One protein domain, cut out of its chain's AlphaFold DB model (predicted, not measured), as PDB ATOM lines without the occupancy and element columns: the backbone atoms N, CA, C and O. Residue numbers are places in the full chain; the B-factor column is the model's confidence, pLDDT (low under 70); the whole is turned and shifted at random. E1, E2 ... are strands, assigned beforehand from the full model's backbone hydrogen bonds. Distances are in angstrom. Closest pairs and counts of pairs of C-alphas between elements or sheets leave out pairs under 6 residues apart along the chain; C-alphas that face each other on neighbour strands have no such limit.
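Overview. This is residues 34 to 192 of the 203 residues of an uncharacterized protein of Flavobacterium luteum (UniProt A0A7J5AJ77). A long, curled sheet of five strands, E5 to E9, runs through the model, and at one end a smaller sheet, E1 to E4, covers one side of it, while a third small sheet, E10 to E13, packs loosely on the other side. The long strands E6 to E9 run on past the small sheets, and the E8 and E9 hairpin reaches farthest and makes the length. The printed part has 159 residues, no named helix and 13 strands in number order along the chain, 112 residues in all; the class is all strand. The sheets run E5-E6-E7-E8-E9, E1-E2-E3-E4 and E10-E11-E12-E13, each antiparallel. The whole is loose, with a radius of gyration of the C-alphas of 19.9 A, and flat, spanning 71 by 39 by 19 A.

Arrangement. The largest sheet is a meander, each strand the antiparallel neighbour of the one before: E5, residues 75 to 84, E6, 87 to 101, E7, 105 to 118, E8, 123 to 140, and E9, 148 to 158. It is strongly twisted, and its curl is 97 degrees. N 96 of E6 and O 111 of E7 are 2.8 A apart, within hydrogen-bond range, as are N 133 of E8 and O 155 of E9, also 2.8 A. E1, residues 34 to 37, E2, 40 to 45, E3, 48 to 54, and E4, 60 to 67, form a second meander; N 43 and O 50 of the E2 and E3 hairpin are 2.9 A apart. These two sheets form a sandwich, two sheets face to face, with best planes 21 degrees apart. The closest C-alphas of E1 and E5 are those of Ala 35 and Lys 78, 5.7 A. E4 bends by 52 degrees at residue 63. E9 runs on, at 41 degrees, into E10, residues 160 to 163, the first strand of a third meander with E11, 169 to 172, E12, 177 to 183, and E13, 188 to 191. N 171 of E11 and O 178 of E12 are 2.8 A apart. The closest C-alphas of E8 and E13 are those of Leu 125 and Lys 188, 5.7 A.

Along the chain. E1 begins at C-alpha 34, (9.433, 78.916, 134.632). E8, the longest strand, measures 51.8 A and ends at C-alpha 140, (39.535, 64.474, 163.323). E6 measures 45.4 A, E7 42.0 A, E9 32.3 A and E5 26.6 A. E13 ends at C-alpha 191, (5.456, 47.661, 135.098).

Size, cuts and confidence. The C-alphas farthest apart, those of Gly 57 and Lys 144, are 72.7 A apart. The printed part has no cut and no long link. Its mean pLDDT is 93.6, and no printed residue is under 70.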
ATOM      1  N   LEU A  34       8.118  79.526 134.435       93.38
ATOM      2  CA  LEU A  34       9.433  78.916 134.632       93.38
ATOM      3  C   LEU A  34       9.846  78.055 133.434       93.38
ATOM      4  O   LEU A  34      11.031  77.885 133.170       93.38
ATOM      5  N   ALA A  35       8.863  77.522 132.710       94.69
ATOM      6  CA  ALA A  35       9.040  76.854 131.430       94.69
ATOM      7  C   ALA A  35       7.758  76.985 130.601       94.69
ATOM      8  O   ALA A  35       6.657  77.060 131.150       94.69
ATOM      9  N   LYS A  36       7.884  76.996 129.272       95.19
ATOM     10  CA  LYS A  36       6.740  77.058 128.359       95.19
ATOM     11  C   LYS A  36       7.018  76.272 127.088       95.19
ATOM     12  O   LYS A  36       8.096  76.393 126.513       95.19
ATOM     13  N   ILE A  37       6.029  75.514 126.634       94.94
ATOM     14  CA  ILE A  37       6.041  74.853 125.332       94.94
ATOM     15  C   ILE A  37       4.619  74.813 124.773       94.94
ATOM     16  O   ILE A  37       3.677  74.505 125.495       94.94
ATOM     17  N   GLU A  38       4.450  75.135 123.490       91.44
ATOM     18  CA  GLU A  38       3.132  75.174 122.840       91.44
ATOM     19  C   GLU A  38       2.133  76.048 123.631       91.44
ATOM     20  O   GLU A  38       2.373  77.237 123.863       91.44
ATOM     21  N   ASN A  39       1.008  75.465 124.047       91.56
ATOM     22  CA  ASN A  39      -0.027  76.093 124.856       91.56
ATOM     23  C   ASN A  39       0.089  75.769 126.356       91.56
ATOM     24  O   ASN A  39      -0.839  76.069 127.109       91.56
ATOM     25  N   ILE A  40       1.204  75.178 126.788       94.56
ATOM     26  CA  ILE A  40       1.443  74.722 128.157       94.56
ATOM     27  C   ILE A  40       2.537  75.569 128.814       94.56
ATOM     28  O   ILE A  40       3.581  75.830 128.212       94.56
ATOM     29  N   SER A  41       2.327  75.976 130.062       95.44
ATOM     30  CA  SER A  41       3.327  76.671 130.879       95.44
ATOM     31  C   SER A  41       3.409  76.084 132.282       95.44
ATOM     32  O   SER A  41       2.410  75.666 132.852       95.44
ATOM     33  N   ALA A  42       4.611  76.048 132.847       96.06
ATOM     34  CA  ALA A  42       4.839  75.708 134.243       96.06
ATOM     35  C   ALA A  42       5.036  77.005 135.034       96.06
ATOM     36  O   ALA A  42       5.966  77.763 134.753       96.06
ATOM     37  N   GLU A  43       4.158  77.288 135.994       94.50
ATOM     38  CA  GLU A  43       4.149  78.561 136.730       94.50
ATOM     39  C   GLU A  43       3.892  78.327 138.220       94.50
ATOM     40  O   GLU A  43       3.177  77.399 138.609       94.50
ATOM     41  N   VAL A  44       4.466  79.186 139.065       92.62
ATOM     42  CA  VAL A  44       4.214  79.183 140.511       92.62
ATOM     43  C   VAL A  44       3.212  80.282 140.847       92.62
ATOM     44  O   VAL A  44       3.436  81.451 140.546       92.62
ATOM     45  N   VAL A  45       2.112  79.910 141.500       91.25
ATOM     46  CA  VAL A  45       1.062  80.828 141.957       91.25
ATOM     47  C   VAL A  45       0.784  80.555 143.429       91.25
ATOM     48  O   VAL A  45       0.297  79.481 143.780       91.25
ATOM     49  N   LYS A  46       1.073  81.534 144.299       88.31
ATOM     50  CA  LYS A  46       0.852  81.437 145.757       88.31
ATOM     51  C   LYS A  46       1.417  80.126 146.338       88.31
ATOM     52  O   LYS A  46       0.684  79.339 146.931       88.31
ATOM     53  N   ASN A  47       2.700  79.868 146.072       89.69
ATOM     54  CA  ASN A  47       3.467  78.676 146.474       89.69
ATOM     55  C   ASN A  47       3.013  77.340 145.870       89.69
ATOM     56  O   ASN A  47       3.610  76.302 146.142       89.69
ATOM     57  N   ASN A  48       1.986  77.329 145.028       92.50
ATOM     58  CA  ASN A  48       1.597  76.134 144.301       92.50
ATOM     59  C   ASN A  48       2.223  76.164 142.915       92.50
ATOM     60  O   ASN A  48       2.140  77.161 142.199       92.50
ATOM     61  N   PHE A  49       2.840  75.057 142.538       94.62
ATOM     62  CA  PHE A  49       3.433  74.875 141.233       94.62
ATOM     63  C   PHE A  49       2.483  74.118 140.333       94.62
ATOM     64  O   PHE A  49       2.108  72.979 140.619       94.62
ATOM     65  N   TYR A  50       2.089  74.775 139.252       95.00
ATOM     66  CA  TYR A  50       1.086  74.284 138.331       95.00
ATOM     67  C   TYR A  50       1.659  74.121 136.936       95.00
ATOM     68  O   TYR A  50       2.494  74.905 136.485       95.00
ATOM     69  N   LEU A  51       1.103  73.147 136.227       96.31
ATOM     70  CA  LEU A  51       1.108  73.103 134.779       96.31
ATOM     71  C   LEU A  51      -0.195  73.740 134.278       96.31
ATOM     72  O   LEU A  51      -1.275  73.183 134.472       96.31
ATOM     73  N   PHE A  52      -0.099  74.912 133.666       95.25
ATOM     74  CA  PHE A  52      -1.205  75.612 133.022       95.25
ATOM     75  C   PHE A  52      -1.337  75.181 131.568       95.25
ATOM     76  O   PHE A  52      -0.349  75.097 130.842       95.25
ATOM     77  N   ILE A  53      -2.570  74.965 131.124       94.25
ATOM     78  CA  ILE A  53      -2.907  74.552 129.762       94.25
ATOM     79  C   ILE A  53      -3.870  75.588 129.196       94.25
ATOM     80  O   ILE A  53      -4.983  75.764 129.690       94.25
ATOM     81  N   THR A  54      -3.443  76.307 128.163       91.38
ATOM     82  CA  THR A  54      -4.266  77.331 127.513       91.38
ATOM     83  C   THR A  54      -5.042  76.700 126.362       91.38
ATOM     84  O   THR A  54      -4.475  76.373 125.322       91.38
ATOM     85  N   ASN A  55      -6.348  76.522 126.527       84.81
ATOM     86  CA  ASN A  55      -7.200  75.955 125.488       84.81
ATOM     87  C   ASN A  55      -7.696  77.018 124.504       84.81
ATOM     88  O   ASN A  55      -7.689  78.225 124.775       84.81
ATOM     89  N   LYS A  56      -8.191  76.552 123.350       77.38
ATOM     90  CA  LYS A  56      -8.903  77.402 122.388       77.38
ATOM     91  C   LYS A  56     -10.089  78.083 123.091       77.38
ATOM     92  O   LYS A  56     -10.832  77.437 123.824       77.38
ATOM     93  N   GLY A  57     -10.238  79.393 122.891       74.44
ATOM     94  CA  GLY A  57     -11.262  80.202 123.565       74.44
ATOM     95  C   GLY A  57     -10.851  80.774 124.930       74.44
ATOM     96  O   GLY A  57     -11.704  81.272 125.652       74.44
ATOM     97  N   GLY A  58      -9.567  80.706 125.306       73.19
ATOM     98  CA  GLY A  58      -9.027  81.415 126.477       73.19
ATOM     99  C   GLY A  58      -9.254  80.728 127.828       73.19
ATOM    100  O   GLY A  58      -8.800  81.240 128.850       73.19
ATOM    101  N   LYS A  59      -9.899  79.555 127.850       81.81
ATOM    102  CA  LYS A  59     -10.031  78.729 129.059       81.81
ATOM    103  C   LYS A  59      -8.659  78.182 129.465       81.81
ATOM    104  O   LYS A  59      -7.984  77.555 128.648       81.81
ATOM    105  N   LYS A  60      -8.266  78.399 130.723       85.12
ATOM    106  CA  LYS A  60      -7.036  77.852 131.305       85.12
ATOM    107  C   LYS A  60      -7.370  76.667 132.202       85.12
ATOM    108  O   LYS A  60      -8.068  76.842 133.194       85.12
ATOM    109  N   ASP A  61      -6.862  75.493 131.853       91.69
ATOM    110  CA  ASP A  61      -6.858  74.332 132.740       91.69
ATOM    111  C   ASP A  61      -5.555  74.275 133.539       91.69
ATOM    112  O   ASP A  61      -4.550  74.879 133.156       91.69
ATOM    113  N   THR A  62      -5.569  73.543 134.652       93.69
ATOM    114  CA  THR A  62      -4.423  73.436 135.560       93.69
ATOM    115  C   THR A  62      -4.231  72.016 136.061       93.69
ATOM    116  O   THR A  62      -5.195  71.382 136.482       93.69
ATOM    117  N   ILE A  63      -2.978  71.570 136.129       95.81
ATOM    118  CA  ILE A  63      -2.562  70.377 136.871       95.81
ATOM    119  C   ILE A  63      -1.644  70.839 138.004       95.81
ATOM    120  O   ILE A  63      -0.638  71.499 137.753       95.81
ATOM    121  N   LEU A  64      -1.983  70.521 139.255       95.50
ATOM    122  CA  LEU A  64      -1.106  70.796 140.397       95.50
ATOM    123  C   LEU A  64       0.062  69.804 140.393       95.50
ATOM    124  O   LEU A  64      -0.141  68.604 140.570       95.50
ATOM    125  N   LEU A  65       1.281  70.313 140.232       95.44
ATOM    126  CA  LEU A  65       2.501  69.511 140.267       95.44
ATOM    127  C   LEU A  65       2.952  69.305 141.712       95.44
ATOM    128  O   LEU A  65       3.035  68.166 142.173       95.44
ATOM    129  N   LYS A  66       3.162  70.406 142.446       94.25
ATOM    130  CA  LYS A  66       3.650  70.399 143.831       94.25
ATOM    131  C   LYS A  66       3.190  71.636 144.604       94.25
ATOM    132  O   LYS A  66       2.961  72.689 144.016       94.25
ATOM    133  N   LYS A  67       3.077  71.512 145.928       92.62
ATOM    134  CA  LYS A  67       2.942  72.649 146.850       92.62
ATOM    135  C   LYS A  67       4.285  72.908 147.524       92.62
ATOM    136  O   LYS A  67       4.921  71.961 147.984       92.62
ATOM    137  N   PHE A  68       4.696  74.164 147.584       85.56
ATOM    138  CA  PHE A  68       5.918  74.597 148.246       85.56
ATOM    139  C   PHE A  68       5.619  75.280 149.576       85.56
ATOM    140  O   PHE A  68       4.568  75.890 149.770       85.56
ATOM    141  N   GLU A  69       6.588  75.196 150.477       82.31
ATOM    142  CA  GLU A  69       6.714  76.152 151.574       82.31
ATOM    143  C   GLU A  69       7.199  77.497 151.009       82.31
ATOM    144  O   GLU A  69       7.795  77.544 149.928       82.31
ATOM    145  N   GLU A  70       6.935  78.596 151.719       73.38
ATOM    146  CA  GLU A  70       7.319  79.940 151.273       73.38
ATOM    147  C   GLU A  70       8.804  80.014 150.871       73.38
ATOM    148  O   GLU A  70       9.678  79.429 151.512       73.38
ATOM    149  N   ASN A  71       9.086  80.741 149.784       71.12
ATOM    150  CA  ASN A  71      10.429  81.011 149.248       71.12
ATOM    151  C   ASN A  71      11.209  79.819 148.657       71.12
ATOM    152  O   ASN A  71      12.359  79.993 148.253       71.12
ATOM    153  N   LYS A  72      10.608  78.630 148.516       81.12
ATOM    154  CA  LYS A  72      11.205  77.513 147.758       81.12
ATOM    155  C   LYS A  72      10.631  77.465 146.343       81.12
ATOM    156  O   LYS A  72       9.552  76.924 146.126       81.12
ATOM    157  N   LEU A  73      11.339  78.052 145.376       86.00
ATOM    158  CA  LEU A  73      10.940  78.026 143.965       86.00
ATOM    159  C   LEU A  73      11.621  76.873 143.208       86.00
ATOM    160  O   LEU A  73      12.782  76.569 143.494       86.00
ATOM    161  N   PRO A  74      10.947  76.256 142.217       91.19
ATOM    162  CA  PRO A  74      11.585  75.290 141.333       91.19
ATOM    163  C   PRO A  74      12.722  75.944 140.553       91.19
ATOM    164  O   PRO A  74      12.555  77.021 139.977       91.19
ATOM    165  N   LEU A  75      13.847  75.247 140.453       93.31
ATOM    166  CA  LEU A  75      14.974  75.637 139.616       93.31
ATOM    167  C   LEU A  75      15.015  74.780 138.352       93.31
ATOM    168  O   LEU A  75      14.568  73.636 138.347       93.31
ATOM    169  N   GLN A  76      15.578  75.334 137.276       94.62
ATOM    170  CA  GLN A  76      15.814  74.621 136.012       94.62
ATOM    171  C   GLN A  76      14.594  73.835 135.504       94.62
ATOM    172  O   GLN A  76      14.719  72.690 135.068       94.62
ATOM    173  N   CYS A  77      13.408  74.444 135.580       96.38
ATOM    174  CA  CYS A  77      12.190  73.802 135.115       96.38
ATOM    175  C   CYS A  77      12.271  73.506 133.609       96.38
ATOM    176  O   CYS A  77      12.686  74.352 132.815       96.38
ATOM    177  N   LYS A  78      11.862  72.302 133.211       96.81
ATOM    178  CA  LYS A  78      11.799  71.858 131.818       96.81
ATOM    179  C   LYS A  78      10.484  71.138 131.568       96.81
ATOM    180  O   LYS A  78      10.046  70.340 132.390       96.81
ATOM    181  N   ILE A  79       9.898  71.389 130.402       97.56
ATOM    182  CA  ILE A  79       8.746  70.648 129.886       97.56
ATOM    183  C   ILE A  79       9.196  69.987 128.588       97.56
ATOM    184  O   ILE A  79       9.705  70.659 127.692       97.56
ATOM    185  N   SER A  80       9.036  68.673 128.487       96.81
ATOM    186  CA  SER A  80       9.437  67.893 127.318       96.81
ATOM    187  C   SER A  80       8.267  67.032 126.842       96.81
ATOM    188  O   SER A  80       7.811  66.166 127.592       96.81
ATOM    189  N   PRO A  81       7.752  67.263 125.623       96.81
ATOM    190  CA  PRO A  81       6.721  66.426 125.040       96.81
ATOM    191  C   PRO A  81       7.348  65.122 124.552       96.81
ATOM    192  O   PRO A  81       8.472  65.112 124.048       96.81
ATOM    193  N   PHE A  82       6.611  64.026 124.660       97.12
ATOM    194  CA  PHE A  82       7.010  62.741 124.102       97.12
ATOM    195  C   PHE A  82       5.780  61.939 123.679       97.12
ATOM    196  O   PHE A  82       4.658  62.227 124.093       97.12
ATOM    197  N   MET A  83       5.994  60.949 122.817       97.00
ATOM    198  CA  MET A  83       4.942  60.045 122.365       97.00
ATOM    199  C   MET A  83       5.076  58.723 123.109       97.00
ATOM    200  O   MET A  83       6.159  58.150 123.118       97.00
ATOM    201  N   ALA A  84       3.983  58.226 123.680       96.06
ATOM    202  CA  ALA A  84       3.899  56.901 124.281       96.06
ATOM    203  C   ALA A  84       2.693  56.169 123.689       96.06
ATOM    204  O   ALA A  84       1.555  56.618 123.830       96.06
ATOM    205  N   LYS A  85       2.936  55.068 122.966       93.56
ATOM    206  CA  LYS A  85       1.884  54.300 122.260       93.56
ATOM    207  C   LYS A  85       0.942  55.178 121.410       93.56
ATOM    208  O   LYS A  85      -0.263  54.961 121.376       93.56
ATOM    209  N   GLY A  86       1.494  56.189 120.733       93.06
ATOM    210  CA  GLY A  86       0.730  57.109 119.881       93.06
ATOM    211  C   GLY A  86      -0.010  58.230 120.623       93.06
ATOM    212  O   GLY A  86      -0.580  59.098 119.968       93.06
ATOM    213  N   ILE A  87       0.048  58.273 121.957       95.62
ATOM    214  CA  ILE A  87      -0.502  59.363 122.770       95.62
ATOM    215  C   ILE A  87       0.612  60.343 123.135       95.62
ATOM    216  O   ILE A  87       1.700  59.941 123.549       95.62
ATOM    217  N   LYS A  88       0.341  61.641 122.974       96.19
ATOM    218  CA  LYS A  88       1.274  62.707 123.344       96.19
ATOM    219  C   LYS A  88       1.160  63.003 124.836       96.19
ATOM    220  O   LYS A  88       0.111  63.441 125.299       96.19
ATOM    221  N   LEU A  89       2.255  62.810 125.557       97.19
ATOM    222  CA  LEU A  89       2.385  63.083 126.985       97.19
ATOM    223  C   LEU A  89       3.460  64.147 127.222       97.19
ATOM    224  O   LEU A  89       4.249  64.472 126.329       97.19
ATOM    225  N   TYR A  90       3.496  64.695 128.434       97.62
ATOM    226  CA  TYR A  90       4.450  65.736 128.809       97.62
ATOM    227  C   TYR A  90       5.200  65.340 130.076       97.62
ATOM    228  O   TYR A  90       4.593  65.053 131.102       97.62
ATOM    229  N   SER A  91       6.528  65.348 130.002       97.75
ATOM    230  CA  SER A  91       7.409  65.225 131.159       97.75
ATOM    231  C   SER A  91       7.763  66.620 131.656       97.75
ATOM    232  O   SER A  91       8.312  67.429 130.907       97.75
ATOM    233  N   VAL A  92       7.425  66.913 132.906       98.00
ATOM    234  CA  VAL A  92       7.767  68.162 133.582       98.00
ATOM    235  C   VAL A  92       8.805  67.843 134.641       98.00
ATOM    236  O   VAL A  92       8.535  67.063 135.547       98.00
ATOM    237  N   SER A  93       9.989  68.441 134.538       97.50
ATOM    238  CA  SER A  93      11.060  68.252 135.518       97.50
ATOM    239  C   SER A  93      11.525  69.573 136.102       97.50
ATOM    240  O   SER A  93      11.468  70.610 135.440       97.50
ATOM    241  N   TRP A  94      11.952  69.545 137.358       97.50
ATOM    242  CA  TRP A  94      12.547  70.685 138.047       97.50
ATOM    243  C   TRP A  94      13.505  70.212 139.137       97.50
ATOM    244  O   TRP A  94      13.501  69.047 139.537       97.50
ATOM    245  N   ILE A  95      14.336  71.138 139.602       96.19
ATOM    246  CA  ILE A  95      15.339  70.915 140.634       96.19
ATOM    247  C   ILE A  95      14.971  71.695 141.893       96.19
ATOM    248  O   ILE A  95      14.545  72.848 141.833       96.19
ATOM    249  N   GLU A  96      15.196  71.064 143.036       94.69
ATOM    250  CA  GLU A  96      15.183  71.669 144.361       94.69
ATOM    251  C   GLU A  96      16.559  71.458 144.995       94.69
ATOM    252  O   GLU A  96      17.036  70.329 145.081       94.69
ATOM    253  N   ASN A  97      17.202  72.540 145.432       94.38
ATOM    254  CA  ASN A  97      18.477  72.462 146.141       94.38
ATOM    255  C   ASN A  97      18.263  72.694 147.634       94.38
ATOM    256  O   ASN A  97      17.474  73.552 148.038       94.38
ATOM    257  N   LYS A  98      19.004  71.954 148.453       93.44
ATOM    258  CA  LYS A  98      19.046  72.131 149.899       93.44
ATOM    259  C   LYS A  98      20.482  71.991 150.373       93.44
ATOM    260  O   LYS A  98      21.056  70.909 150.300       93.44
ATOM    261  N   ILE A  99      21.015  73.075 150.922       94.62
ATOM    262  CA  ILE A  99      22.299  73.074 151.614       94.62
ATOM    263  C   ILE A  99      22.016  72.997 153.113       94.62
ATOM    264  O   ILE A  99      21.167  73.718 153.634       94.62
ATOM    265  N   THR A 100      22.686  72.078 153.801       94.50
ATOM    266  CA  THR A 100      22.667  71.966 155.261       94.50
ATOM    267  C   THR A 100      24.103  71.986 155.756       94.50
ATOM    268  O   THR A 100      24.900  71.132 155.376       94.50
ATOM    269  N   GLU A 101      24.432  72.960 156.596       94.88
ATOM    270  CA  GLU A 101      25.788  73.171 157.095       94.88
ATOM    271  C   GLU A 101      25.830  73.096 158.615       94.88
ATOM    272  O   GLU A 101      24.976  73.618 159.330       94.88
ATOM    273  N   THR A 102      26.866  72.433 159.104       95.56
ATOM    274  CA  THR A 102      27.274  72.382 160.502       95.56
ATOM    275  C   THR A 102      28.773  72.649 160.560       95.56
ATOM    276  O   THR A 102      29.455  72.626 159.537       95.56
ATOM    277  N   LYS A 103      29.323  72.831 161.764       92.38
ATOM    278  CA  LYS A 103      30.765  73.067 161.937       92.38
ATOM    279  C   LYS A 103      31.652  71.965 161.345       92.38
ATOM    280  O   LYS A 103      32.772  72.256 160.954       92.38
ATOM    281  N   LEU A 104      31.168  70.722 161.307       94.12
ATOM    282  CA  LEU A 104      31.956  69.556 160.889       94.12
ATOM    283  C   LEU A 104      31.475  68.937 159.581       94.12
ATOM    284  O   LEU A 104      32.114  68.028 159.066       94.12
ATOM    285  N   LYS A 105      30.333  69.373 159.052       95.31
ATOM    286  CA  LYS A 105      29.692  68.698 157.929       95.31
ATOM    287  C   LYS A 105      28.876  69.664 157.095       95.31
ATOM    288  O   LYS A 105      28.028  70.374 157.635       95.31
ATOM    289  N   THR A 106      29.063  69.589 155.787       96.75
ATOM    290  CA  THR A 106      28.238  70.251 154.780       96.75
ATOM    291  C   THR A 106      27.582  69.192 153.907       96.75
ATOM    292  O   THR A 106      28.261  68.325 153.356       96.75
ATOM    293  N   GLU A 107      26.264  69.269 153.759       96.75
ATOM    294  CA  GLU A 107      25.486  68.470 152.818       96.75
ATOM    295  C   GLU A 107      24.832  69.385 151.785       96.75
ATOM    296  O   GLU A 107      23.971  70.194 152.124       96.75
ATOM    297  N   ASP A 108      25.226  69.232 150.527       97.19
ATOM    298  CA  ASP A 108      24.622  69.906 149.379       97.19
ATOM    299  C   ASP A 108      23.788  68.886 148.597       97.19
ATOM    300  O   ASP A 108      24.327  67.999 147.925       97.19
ATOM    301  N   ALA A 109      22.469  68.947 148.771       96.94
ATOM    302  CA  ALA A 109      21.513  68.053 148.141       96.94
ATOM    303  C   ALA A 109      20.831  68.726 146.946       96.94
ATOM    304  O   ALA A 109      20.167  69.750 147.094       96.94
ATOM    305  N   THR A 110      20.924  68.087 145.782       97.50
ATOM    306  CA  THR A 110      20.157  68.413 144.579       97.50
ATOM    307  C   THR A 110      19.097  67.339 144.376       97.50
ATOM    308  O   THR A 110      19.420  66.179 144.114       97.50
ATOM    309  N   THR A 111      17.829  67.720 144.480       97.00
ATOM    310  CA  THR A 111      16.685  66.847 144.224       97.00
ATOM    311  C   THR A 111      16.075  67.185 142.870       97.00
ATOM    312  O   THR A 111      15.558  68.279 142.671       97.00
ATOM    313  N   THR A 112      16.104  66.231 141.944       97.62
ATOM    314  CA  THR A 112      15.397  66.301 140.664       97.62
ATOM    315  C   THR A 112      14.039  65.633 140.816       97.62
ATOM    316  O   THR A 112      13.951  64.444 141.134       97.62
ATOM    317  N   LEU A 113      12.977  66.390 140.565       97.38
ATOM    318  CA  LEU A 113      11.613  65.885 140.515       97.38
ATOM    319  C   LEU A 113      11.157  65.837 139.064       97.38
ATOM    320  O   LEU A 113      11.416  66.768 138.301       97.38
ATOM    321  N   THR A 114      10.464  64.761 138.705       97.88
ATOM    322  CA  THR A 114       9.884  64.577 137.377       97.88
ATOM    323  C   THR A 114       8.446  64.104 137.512       97.88
ATOM    324  O   THR A 114       8.173  63.128 138.206       97.88
ATOM    325  N   GLU A 115       7.540  64.774 136.816       97.69
ATOM    326  CA  GLU A 115       6.119  64.451 136.728       97.69
ATOM    327  C   GLU A 115       5.757  64.207 135.266       97.69
ATOM    328  O   GLU A 115       5.948  65.077 134.416       97.69
ATOM    329  N   ILE A 116       5.210  63.036 134.960       97.81
ATOM    330  CA  ILE A 116       4.633  62.746 133.650       97.81
ATOM    331  C   ILE A 116       3.143  63.036 133.717       97.81
ATOM    332  O   ILE A 116       2.432  62.473 134.547       97.81
ATOM    333  N   CYS A 117       2.672  63.903 132.831       97.25
ATOM    334  CA  CYS A 117       1.291  64.353 132.782       97.25
ATOM    335  C   CYS A 117       0.650  64.005 131.437       97.25
ATOM    336  O   CYS A 117       1.266  64.177 130.380       97.25
ATOM    337  N   ASP A 118      -0.618  63.602 131.487       95.69
ATOM    338  CA  ASP A 118      -1.509  63.675 130.336       95.69
ATOM    339  C   ASP A 118      -2.322  64.968 130.427       95.69
ATOM    340  O   ASP A 118      -3.175  65.158 131.296       95.69
ATOM    341  N   VAL A 119      -2.034  65.873 129.500       93.25
ATOM    342  CA  VAL A 119      -2.687  67.178 129.390       93.25
ATOM    343  C   VAL A 119      -4.139  67.047 128.927       93.25
ATOM    344  O   VAL A 119      -4.966  67.877 129.298       93.25
ATOM    345  N   THR A 120      -4.469  65.999 128.170       91.31
ATOM    346  CA  THR A 120      -5.819  65.768 127.637       91.31
ATOM    347  C   THR A 120      -6.777  65.365 128.753       91.31
ATOM    348  O   THR A 120      -7.832  65.978 128.913       91.31
ATOM    349  N   SER A 121      -6.391  64.375 129.565       91.62
ATOM    350  CA  SER A 121      -7.162  63.960 130.745       91.62
ATOM    351  C   SER A 121      -6.936  64.845 131.973       91.62
ATOM    352  O   SER A 121      -7.679  64.730 132.946       91.62
ATOM    353  N   LYS A 122      -5.951  65.754 131.934       92.81
ATOM    354  CA  LYS A 122      -5.564  66.650 133.038       92.81
ATOM    355  C   LYS A 122      -5.094  65.881 134.278       92.81
ATOM    356  O   LYS A 122      -5.376  66.274 135.410       92.81
ATOM    357  N   THR A 123      -4.376  64.779 134.069       93.25
ATOM    358  CA  THR A 123      -3.935  63.879 135.143       93.25
ATOM    359  C   THR A 123      -2.415  63.769 135.228       93.25
ATOM    360  O   THR A 123      -1.698  63.923 134.236       93.25
ATOM    361  N   LYS A 124      -1.921  63.487 136.440       95.56
ATOM    362  CA  LYS A 124      -0.542  63.047 136.668       95.56
ATOM    363  C   LYS A 124      -0.499  61.529 136.555       95.56
ATOM    364  O   LYS A 124      -1.242  60.843 137.252       95.56
ATOM    365  N   LEU A 125       0.357  61.026 135.677       96.12
ATOM    366  CA  LEU A 125       0.489  59.605 135.372       96.12
ATOM    367  C   LEU A 125       1.594  58.939 136.187       96.12
ATOM    368  O   LEU A 125       1.452  57.787 136.588       96.12
ATOM    369  N   LEU A 126       2.702  59.650 136.404       96.81
ATOM    370  CA  LEU A 126       3.846  59.142 137.152       96.81
ATOM    371  C   LEU A 126       4.615  60.290 137.800       96.81
ATOM    372  O   LEU A 126       4.968  61.252 137.123       96.81
ATOM    373  N   SER A 127       4.940  60.124 139.077       96.88
ATOM    374  CA  SER A 127       5.791  61.036 139.840       96.88
ATOM    375  C   SER A 127       7.078  60.314 140.223       96.88
ATOM    376  O   SER A 127       7.034  59.199 140.742       96.88
ATOM    377  N   ASN A 128       8.227  60.940 139.992       97.44
ATOM    378  CA  ASN A 128       9.528  60.413 140.382       97.44
ATOM    379  C   ASN A 128      10.364  61.484 141.085       97.44
ATOM    380  O   ASN A 128      10.275  62.674 140.785       97.44
ATOM    381  N   THR A 129      11.202  61.054 142.023       96.88
ATOM    382  CA  THR A 129      12.125  61.922 142.753       96.88
ATOM    383  C   THR A 129      13.476  61.233 142.868       96.88
ATOM    384  O   THR A 129      13.561  60.072 143.269       96.88
ATOM    385  N   GLN A 130      14.529  61.963 142.520       97.44
ATOM    386  CA  GLN A 130      15.914  61.534 142.651       97.44
ATOM    387  C   GLN A 130      16.684  62.592 143.429       97.44
ATOM    388  O   GLN A 130      16.672  63.754 143.038       97.44
ATOM    389  N   THR A 131      17.402  62.196 144.475       97.69
ATOM    390  CA  THR A 131      18.261  63.114 145.232       97.69
ATOM    391  C   THR A 131      19.714  62.692 145.105       97.69
ATOM    392  O   THR A 131      20.053  61.523 145.282       97.69
ATOM    393  N   VAL A 132      20.583  63.652 144.808       97.31
ATOM    394  CA  VAL A 132      22.036  63.498 144.862       97.31
ATOM    395  C   VAL A 132      22.556  64.446 145.931       97.31
ATOM    396  O   VAL A 132      22.415  65.658 145.800       97.31
ATOM    397  N   THR A 133      23.161  63.904 146.983       97.62
ATOM    398  CA  THR A 133      23.764  64.688 148.061       97.62
ATOM    399  C   THR A 133      25.276  64.555 148.031       97.62
ATOM    400  O   THR A 133      25.819  63.458 148.187       97.62
ATOM    401  N   LYS A 134      25.961  65.685 147.864       97.69
ATOM    402  CA  LYS A 134      27.406  65.805 148.055       97.69
ATOM    403  C   LYS A 134      27.665  66.161 149.513       97.69
ATOM    404  O   LYS A 134      27.162  67.164 150.008       97.69
ATOM    405  N   ILE A 135      28.432  65.325 150.198       97.12
ATOM    406  CA  ILE A 135      28.728  65.450 151.622       97.12
ATOM    407  C   ILE A 135      30.215  65.748 151.769       97.12
ATOM    408  O   ILE A 135      31.043  64.989 151.260       97.12
ATOM    409  N   LYS A 136      30.545  66.830 152.471       96.75
ATOM    410  CA  LYS A 136      31.896  67.134 152.949       96.75
ATOM    411  C   LYS A 136      31.890  67.045 154.466       96.75
ATOM    412  O   LYS A 136      31.052  67.678 155.100       96.75
ATOM    413  N   GLU A 137      32.793  66.263 155.032       95.69
ATOM    414  CA  GLU A 137      32.880  66.019 156.471       95.69
ATOM    415  C   GLU A 137      34.316  66.231 156.946       95.69
ATOM    416  O   GLU A 137      35.255  65.734 156.327       95.69
ATOM    417  N   ILE A 138      34.478  66.985 158.028       94.44
ATOM    418  CA  ILE A 138      35.741  67.133 158.742       94.44
ATOM    419  C   ILE A 138      35.842  65.956 159.703       94.44
ATOM    420  O   ILE A 138      35.014  65.805 160.603       94.44
ATOM    421  N   HIS A 139      36.861  65.131 159.512       94.56
ATOM    422  CA  HIS A 139      37.151  63.997 160.371       94.56
ATOM    423  C   HIS A 139      38.441  64.268 161.143       94.56
ATOM    424  O   HIS A 139      39.493  64.479 160.543       94.56
ATOM    425  N   PHE A 140      38.358  64.308 162.473       94.88
ATOM    426  CA  PHE A 140      39.535  64.474 163.323       94.88
ATOM    427  C   PHE A 140      40.244  63.137 163.512       94.88
ATOM    428  O   PHE A 140      39.608  62.134 163.828       94.88
ATOM    429  N   LEU A 141      41.564  63.149 163.346       93.69
ATOM    430  CA  LEU A 141      42.418  61.964 163.464       93.69
ATOM    431  C   LEU A 141      42.919  61.740 164.897       93.69
ATOM    432  O   LEU A 141      43.502  60.701 165.199       93.69
ATOM    433  N   ASP A 142      42.691  62.708 165.785       93.25
ATOM    434  CA  ASP A 142      43.051  62.636 167.193       93.25
ATOM    435  C   ASP A 142      41.904  63.116 168.101       93.25
ATOM    436  O   ASP A 142      41.015  63.869 167.698       93.25
ATOM    437  N   ALA A 143      41.937  62.685 169.364       89.44
ATOM    438  CA  ALA A 143      40.922  63.040 170.357       89.44
ATOM    439  C   ALA A 143      40.970  64.520 170.787       89.44
ATOM    440  O   ALA A 143      39.999  65.022 171.351       89.44
ATOM    441  N   LYS A 144      42.088  65.218 170.542       92.50
ATOM    442  CA  LYS A 144      42.263  66.641 170.867       92.50
ATOM    443  C   LYS A 144      41.765  67.562 169.747       92.50
ATOM    444  O   LYS A 144      41.784  68.775 169.928       92.50
ATOM    445  N   GLN A 145      41.299  66.994 168.632       90.81
ATOM    446  CA  GLN A 145      40.875  67.692 167.422       90.81
ATOM    447  C   GLN A 145      41.959  68.616 166.843       90.81
ATOM    448  O   GLN A 145      41.655  69.665 166.281       90.81
ATOM    449  N   THR A 146      43.235  68.241 166.983       90.38
ATOM    450  CA  THR A 146      44.366  69.049 166.494       90.38
ATOM    451  C   THR A 146      44.764  68.727 165.059       90.38
ATOM    452  O   THR A 146      45.288  69.589 164.356       90.38
ATOM    453  N   VAL A 147      44.476  67.509 164.601       92.44
ATOM    454  CA  VAL A 147      44.702  67.054 163.229       92.44
ATOM    455  C   VAL A 147      43.378  66.594 162.628       92.44
ATOM    456  O   VAL A 147      42.645  65.812 163.235       92.44
ATOM    457  N   SER A 148      43.071  67.062 161.419       93.12
ATOM    458  CA  SER A 148      41.854  66.690 160.694       93.12
ATOM    459  C   SER A 148      42.109  66.444 159.218       93.12
ATOM    460  O   SER A 148      42.973  67.081 158.619       93.12
ATOM    461  N   GLU A 149      41.262  65.622 158.615       94.81
ATOM    462  CA  GLU A 149      41.139  65.472 157.171       94.81
ATOM    463  C   GLU A 149      39.722  65.812 156.699       94.81
ATOM    464  O   GLU A 149      38.767  65.845 157.475       94.81
ATOM    465  N   THR A 150      39.579  66.081 155.402       95.38
ATOM    466  CA  THR A 150      38.268  66.299 154.779       95.38
ATOM    467  C   THR A 150      37.876  65.079 153.963       95.38
ATOM    468  O   THR A 150      38.511  64.764 152.957       95.38
ATOM    469  N   ILE A 151      36.775  64.444 154.345       95.81
ATOM    470  CA  ILE A 151      36.202  63.306 153.635       95.81
ATOM    471  C   ILE A 151      35.073  63.802 152.730       95.81
ATOM    472  O   ILE A 151      34.170  64.516 153.168       95.81
ATOM    473  N   GLN A 152      35.103  63.401 151.458       96.00
ATOM    474  CA  GLN A 152      34.039  63.695 150.497       96.00
ATOM    475  C   GLN A 152      33.288  62.419 150.124       96.00
ATOM    476  O   GLN A 152      33.893  61.409 149.768       96.00
ATOM    477  N   LYS A 153      31.957  62.460 150.194       95.69
ATOM    478  CA  LYS A 153      31.077  61.337 149.841       95.69
ATOM    479  C   LYS A 153      29.931  61.827 148.962       95.69
ATOM    480  O   LYS A 153      29.477  62.960 149.092       95.69
ATOM    481  N   VAL A 154      29.433  60.955 148.087       96.19
ATOM    482  CA  VAL A 154      28.223  61.207 147.293       96.19
ATOM    483  C   VAL A 154      27.188  60.138 147.606       96.19
ATOM    484  O   VAL A 154      27.431  58.941 147.425       96.19
ATOM    485  N   ARG A 155      26.020  60.580 148.062       95.62
ATOM    486  CA  ARG A 155      24.853  59.744 148.335       95.62
ATOM    487  C   ARG A 155      23.819  59.983 147.239       95.62
ATOM    488  O   ARG A 155      23.479  61.124 146.960       95.62
ATOM    489  N   ASN A 156      23.339  58.905 146.625       95.50
ATOM    490  CA  ASN A 156      22.281  58.949 145.616       95.50
ATOM    491  C   ASN A 156      21.060  58.211 146.162       95.50
ATOM    492  O   ASN A 156      21.199  57.081 146.627       95.50
ATOM    493  N   GLU A 157      19.890  58.826 146.062       95.19
ATOM    494  CA  GLU A 157      18.617  58.308 146.562       95.19
ATOM    495  C   GLU A 157      17.544  58.391 145.475       95.19
ATOM    496  O   GLU A 157      17.585  59.263 144.604       95.19
ATOM    497  N   GLY A 158      16.569  57.484 145.541       94.75
ATOM    498  CA  GLY A 158      15.515  57.371 144.536       94.75
ATOM    499  C   GLY A 158      15.999  56.751 143.225       94.75
ATOM    500  O   GLY A 158      17.003  56.033 143.186       94.75
ATOM    501  N   PHE A 159      15.260  57.010 142.148       95.94
ATOM    502  CA  PHE A 159      15.535  56.466 140.819       95.94
ATOM    503  C   PHE A 159      15.764  57.593 139.818       95.94
ATOM    504  O   PHE A 159      15.007  58.557 139.770       95.94
ATOM    505  N   ALA A 160      16.783  57.454 138.977       94.19
ATOM    506  CA  ALA A 160      16.925  58.278 137.789       94.19
ATOM    507  C   ALA A 160      15.864  57.859 136.766       94.19
ATOM    508  O   ALA A 160      15.796  56.684 136.402       94.19
ATOM    509  N   LEU A 161      15.053  58.818 136.317       96.75
ATOM    510  CA  LEU A 161      14.048  58.602 135.280       96.75
ATOM    511  C   LEU A 161      14.638  58.937 133.912       96.75
ATOM    512  O   LEU A 161      15.114  60.051 133.694       96.75
ATOM    513  N   SER A 162      14.545  57.999 132.976       95.88
ATOM    514  CA  SER A 162      14.766  58.248 131.553       95.88
ATOM    515  C   SER A 162      13.577  57.769 130.723       95.88
ATOM    516  O   SER A 162      12.827  56.880 131.128       95.88
ATOM    517  N   LEU A 163      13.383  58.407 129.568       95.62
ATOM    518  CA  LEU A 163      12.343  58.067 128.601       95.62
ATOM    519  C   LEU A 163      12.992  57.429 127.374       95.62
ATOM    520  O   LEU A 163      13.995  57.943 126.869       95.62
ATOM    521  N   THR A 164      12.428  56.325 126.893       95.00
ATOM    522  CA  THR A 164      12.840  55.727 125.617       95.00
ATOM    523  C   THR A 164      12.230  56.481 124.435       95.00
ATOM    524  O   THR A 164      11.371  57.350 124.601       95.00
ATOM    525  N   LYS A 165      12.657  56.150 123.209       91.94
ATOM    526  CA  LYS A 165      12.089  56.749 121.988       91.94
ATOM    527  C   LYS A 165      10.621  56.363 121.790       91.94
ATOM    528  O   LYS A 165       9.860  57.122 121.203       91.94
ATOM    529  N   GLU A 166      10.242  55.193 122.292       91.50
ATOM    530  CA  GLU A 166       8.896  54.623 122.244       91.50
ATOM    531  C   GLU A 166       7.973  55.185 123.342       91.50
ATOM    532  O   GLU A 166       6.769  54.913 123.329       91.50
ATOM    533  N   GLY A 167       8.534  55.964 124.276       93.25
ATOM    534  CA  GLY A 167       7.824  56.573 125.399       93.25
ATOM    535  C   GLY A 167       7.703  55.686 126.636       93.25
ATOM    536  O   GLY A 167       6.895  55.997 127.512       93.25
ATOM    537  N   ASP A 168       8.481  54.603 126.725       94.62
ATOM    538  CA  ASP A 168       8.579  53.805 127.946       94.62
ATOM    539  C   ASP A 168       9.422  54.539 128.994       94.62
ATOM    540  O   ASP A 168      10.367  55.269 128.676       94.62
ATOM    541  N   VAL A 169       9.089  54.327 130.264       97.00
ATOM    542  CA  VAL A 169       9.806  54.904 131.401       97.00
ATOM    543  C   VAL A 169      10.790  53.885 131.953       97.00
ATOM    544  O   VAL A 169      10.417  52.756 132.271       97.00
ATOM    545  N   ILE A 170      12.038  54.305 132.133       96.56
ATOM    546  CA  ILE A 170      13.064  53.542 132.839       96.56
ATOM    547  C   ILE A 170      13.390  54.276 134.137       96.56
ATOM    548  O   ILE A 170      13.819  55.428 134.118       96.56
ATOM    549  N   LEU A 171      13.197  53.598 135.264       96.06
ATOM    550  CA  LEU A 171      13.580  54.059 136.593       96.06
ATOM    551  C   LEU A 171      14.782  53.244 137.051       96.06
ATOM    552  O   LEU A 171      14.661  52.047 137.312       96.06
ATOM    553  N   LYS A 172      15.947  53.882 137.155       94.62
ATOM    554  CA  LYS A 172      17.204  53.192 137.459       94.62
ATOM    555  C   LYS A 172      17.900  53.772 138.679       94.62
ATOM    556  O   LYS A 172      18.071  54.982 138.794       94.62
ATOM    557  N   ASN A 173      18.361  52.903 139.566       94.25
ATOM    558  CA  ASN A 173      19.299  53.250 140.625       94.25
ATOM    559  C   ASN A 173      20.508  52.296 140.582       94.25
ATOM    560  O   ASN A 173      20.697  51.569 139.609       94.25
ATOM    561  N   LYS A 174      21.369  52.323 141.608       90.06
ATOM    562  CA  LYS A 174      22.589  51.496 141.627       90.06
ATOM    563  C   LYS A 174      22.309  49.987 141.646       90.06
ATOM    564  O   LYS A 174      23.159  49.223 141.211       90.06
ATOM    565  N   THR A 175      21.161  49.567 142.168       92.06
ATOM    566  CA  THR A 175      20.850  48.159 142.465       92.06
ATOM    567  C   THR A 175      19.675  47.608 141.663       92.06
ATOM    568  O   THR A 175      19.505  46.398 141.589       92.06
ATOM    569  N   GLN A 176      18.827  48.474 141.109       92.94
ATOM    570  CA  GLN A 176      17.538  48.123 140.522       92.94
ATOM    571  C   GLN A 176      17.282  48.936 139.250       92.94
ATOM    572  O   GLN A 176      17.638  50.115 139.155       92.94
ATOM    573  N   GLU A 177      16.614  48.304 138.289       94.69
ATOM    574  CA  GLU A 177      16.112  48.931 137.070       94.69
ATOM    575  C   GLU A 177      14.673  48.462 136.839       94.69
ATOM    576  O   GLU A 177      14.429  47.272 136.651       94.69
ATOM    577  N   ASN A 178      13.727  49.400 136.853       94.06
ATOM    578  CA  ASN A 178      12.317  49.147 136.580       94.06
ATOM    579  C   ASN A 178      11.948  49.769 135.236       94.06
ATOM    580  O   ASN A 178      12.256  50.936 134.983       94.06
ATOM    581  N   LYS A 179      11.269  49.002 134.385       95.38
ATOM    582  CA  LYS A 179      10.748  49.477 133.102       95.38
ATOM    583  C   LYS A 179       9.230  49.492 133.144       95.38
ATOM    584  O   LYS A 179       8.615  48.503 133.546       95.38
ATOM    585  N   MET A 180       8.643  50.602 132.718       96.00
ATOM    586  CA  MET A 180       7.201  50.796 132.686       96.00
ATOM    587  C   MET A 180       6.762  51.210 131.289       96.00
ATOM    588  O   MET A 180       7.361  52.097 130.683       96.00
ATOM    589  N   THR A 181       5.675  50.615 130.818       95.75
ATOM    590  CA  THR A 181       5.053  50.960 129.540       95.75
ATOM    591  C   THR A 181       3.726  51.649 129.792       95.75
ATOM    592  O   THR A 181       2.990  51.306 130.717       95.75
ATOM    593  N   TYR A 182       3.414  52.635 128.961       96.31
ATOM    594  CA  TYR A 182       2.129  53.314 129.011       96.31
ATOM    595  C   TYR A 182       1.010  52.419 128.458       96.31
ATOM    596  O   TYR A 182       1.093  51.934 127.327       96.31
ATOM    597  N   ASN A 183      -0.044  52.213 129.248       94.25
ATOM    598  CA  ASN A 183      -1.290  51.580 128.834       94.25
ATOM    599  C   ASN A 183      -2.315  52.682 128.492       94.25
ATOM    600  O   ASN A 183      -2.824  53.329 129.413       94.25
ATOM    601  N   PRO A 184      -2.643  52.905 127.202       92.00
ATOM    602  CA  PRO A 184      -3.570  53.961 126.793       92.00
ATOM    603  C   PRO A 184      -5.023  53.681 127.197       92.00
ATOM    604  O   PRO A 184      -5.787  54.626 127.364       92.00
ATOM    605  N   THR A 185      -5.407  52.414 127.381       91.69
ATOM    606  CA  THR A 185      -6.765  52.027 127.793       91.69
ATOM    607  C   THR A 185      -7.034  52.427 129.241       91.69
ATOM    608  O   THR A 185      -8.118  52.897 129.571       91.69
ATOM    609  N   GLU A 186      -6.036  52.255 130.107       91.25
ATOM    610  CA  GLU A 186      -6.139  52.571 131.537       91.25
ATOM    611  C   GLU A 186      -5.589  53.955 131.893       91.25
ATOM    612  O   GLU A 186      -5.746  54.391 133.034       91.25
ATOM    613  N   ASN A 187      -4.945  54.631 130.934       92.81
ATOM    614  CA  ASN A 187      -4.244  55.901 131.111       92.81
ATOM    615  C   ASN A 187      -3.246  55.856 132.284       92.81
ATOM    616  O   ASN A 187      -3.298  56.671 133.205       92.81
ATOM    617  N   LYS A 188      -2.375  54.837 132.300       94.69
ATOM    618  CA  LYS A 188      -1.407  54.585 133.385       94.69
ATOM    619  C   LYS A 188      -0.121  53.966 132.858       94.69
ATOM    620  O   LYS A 188      -0.130  53.251 131.859       94.69
ATOM    621  N   PHE A 189       0.980  54.186 133.569       94.81
ATOM    622  CA  PHE A 189       2.201  53.404 133.376       94.81
ATOM    623  C   PHE A 189       2.119  52.110 134.183       94.81
ATOM    624  O   PHE A 189       1.876  52.138 135.389       94.81
ATOM    625  N   VAL A 190       2.342  50.980 133.517       93.75
ATOM    626  CA  VAL A 190       2.352  49.650 134.130       93.75
ATOM    627  C   VAL A 190       3.752  49.058 134.047       93.75
ATOM    628  O   VAL A 190       4.441  49.217 133.039       93.75
ATOM    629  N   ASN A 191       4.186  48.381 135.111       91.00
ATOM    630  CA  ASN A 191       5.456  47.661 135.098       91.00
ATOM    631  C   ASN A 191       5.415  46.579 134.019       91.00
ATOM    632  O   ASN A 191       4.444  45.824 133.926       91.00
ATOM    633  N   ILE A 192       6.486  46.475 133.238       83.56
ATOM    634  CA  ILE A 192       6.654  45.360 132.314       83.56
ATOM    635  C   ILE A 192       6.954  44.132 133.174       83.56
ATOM    636  O   ILE A 192       8.094  43.902 133.579       83.56
TER     637      ILE A 192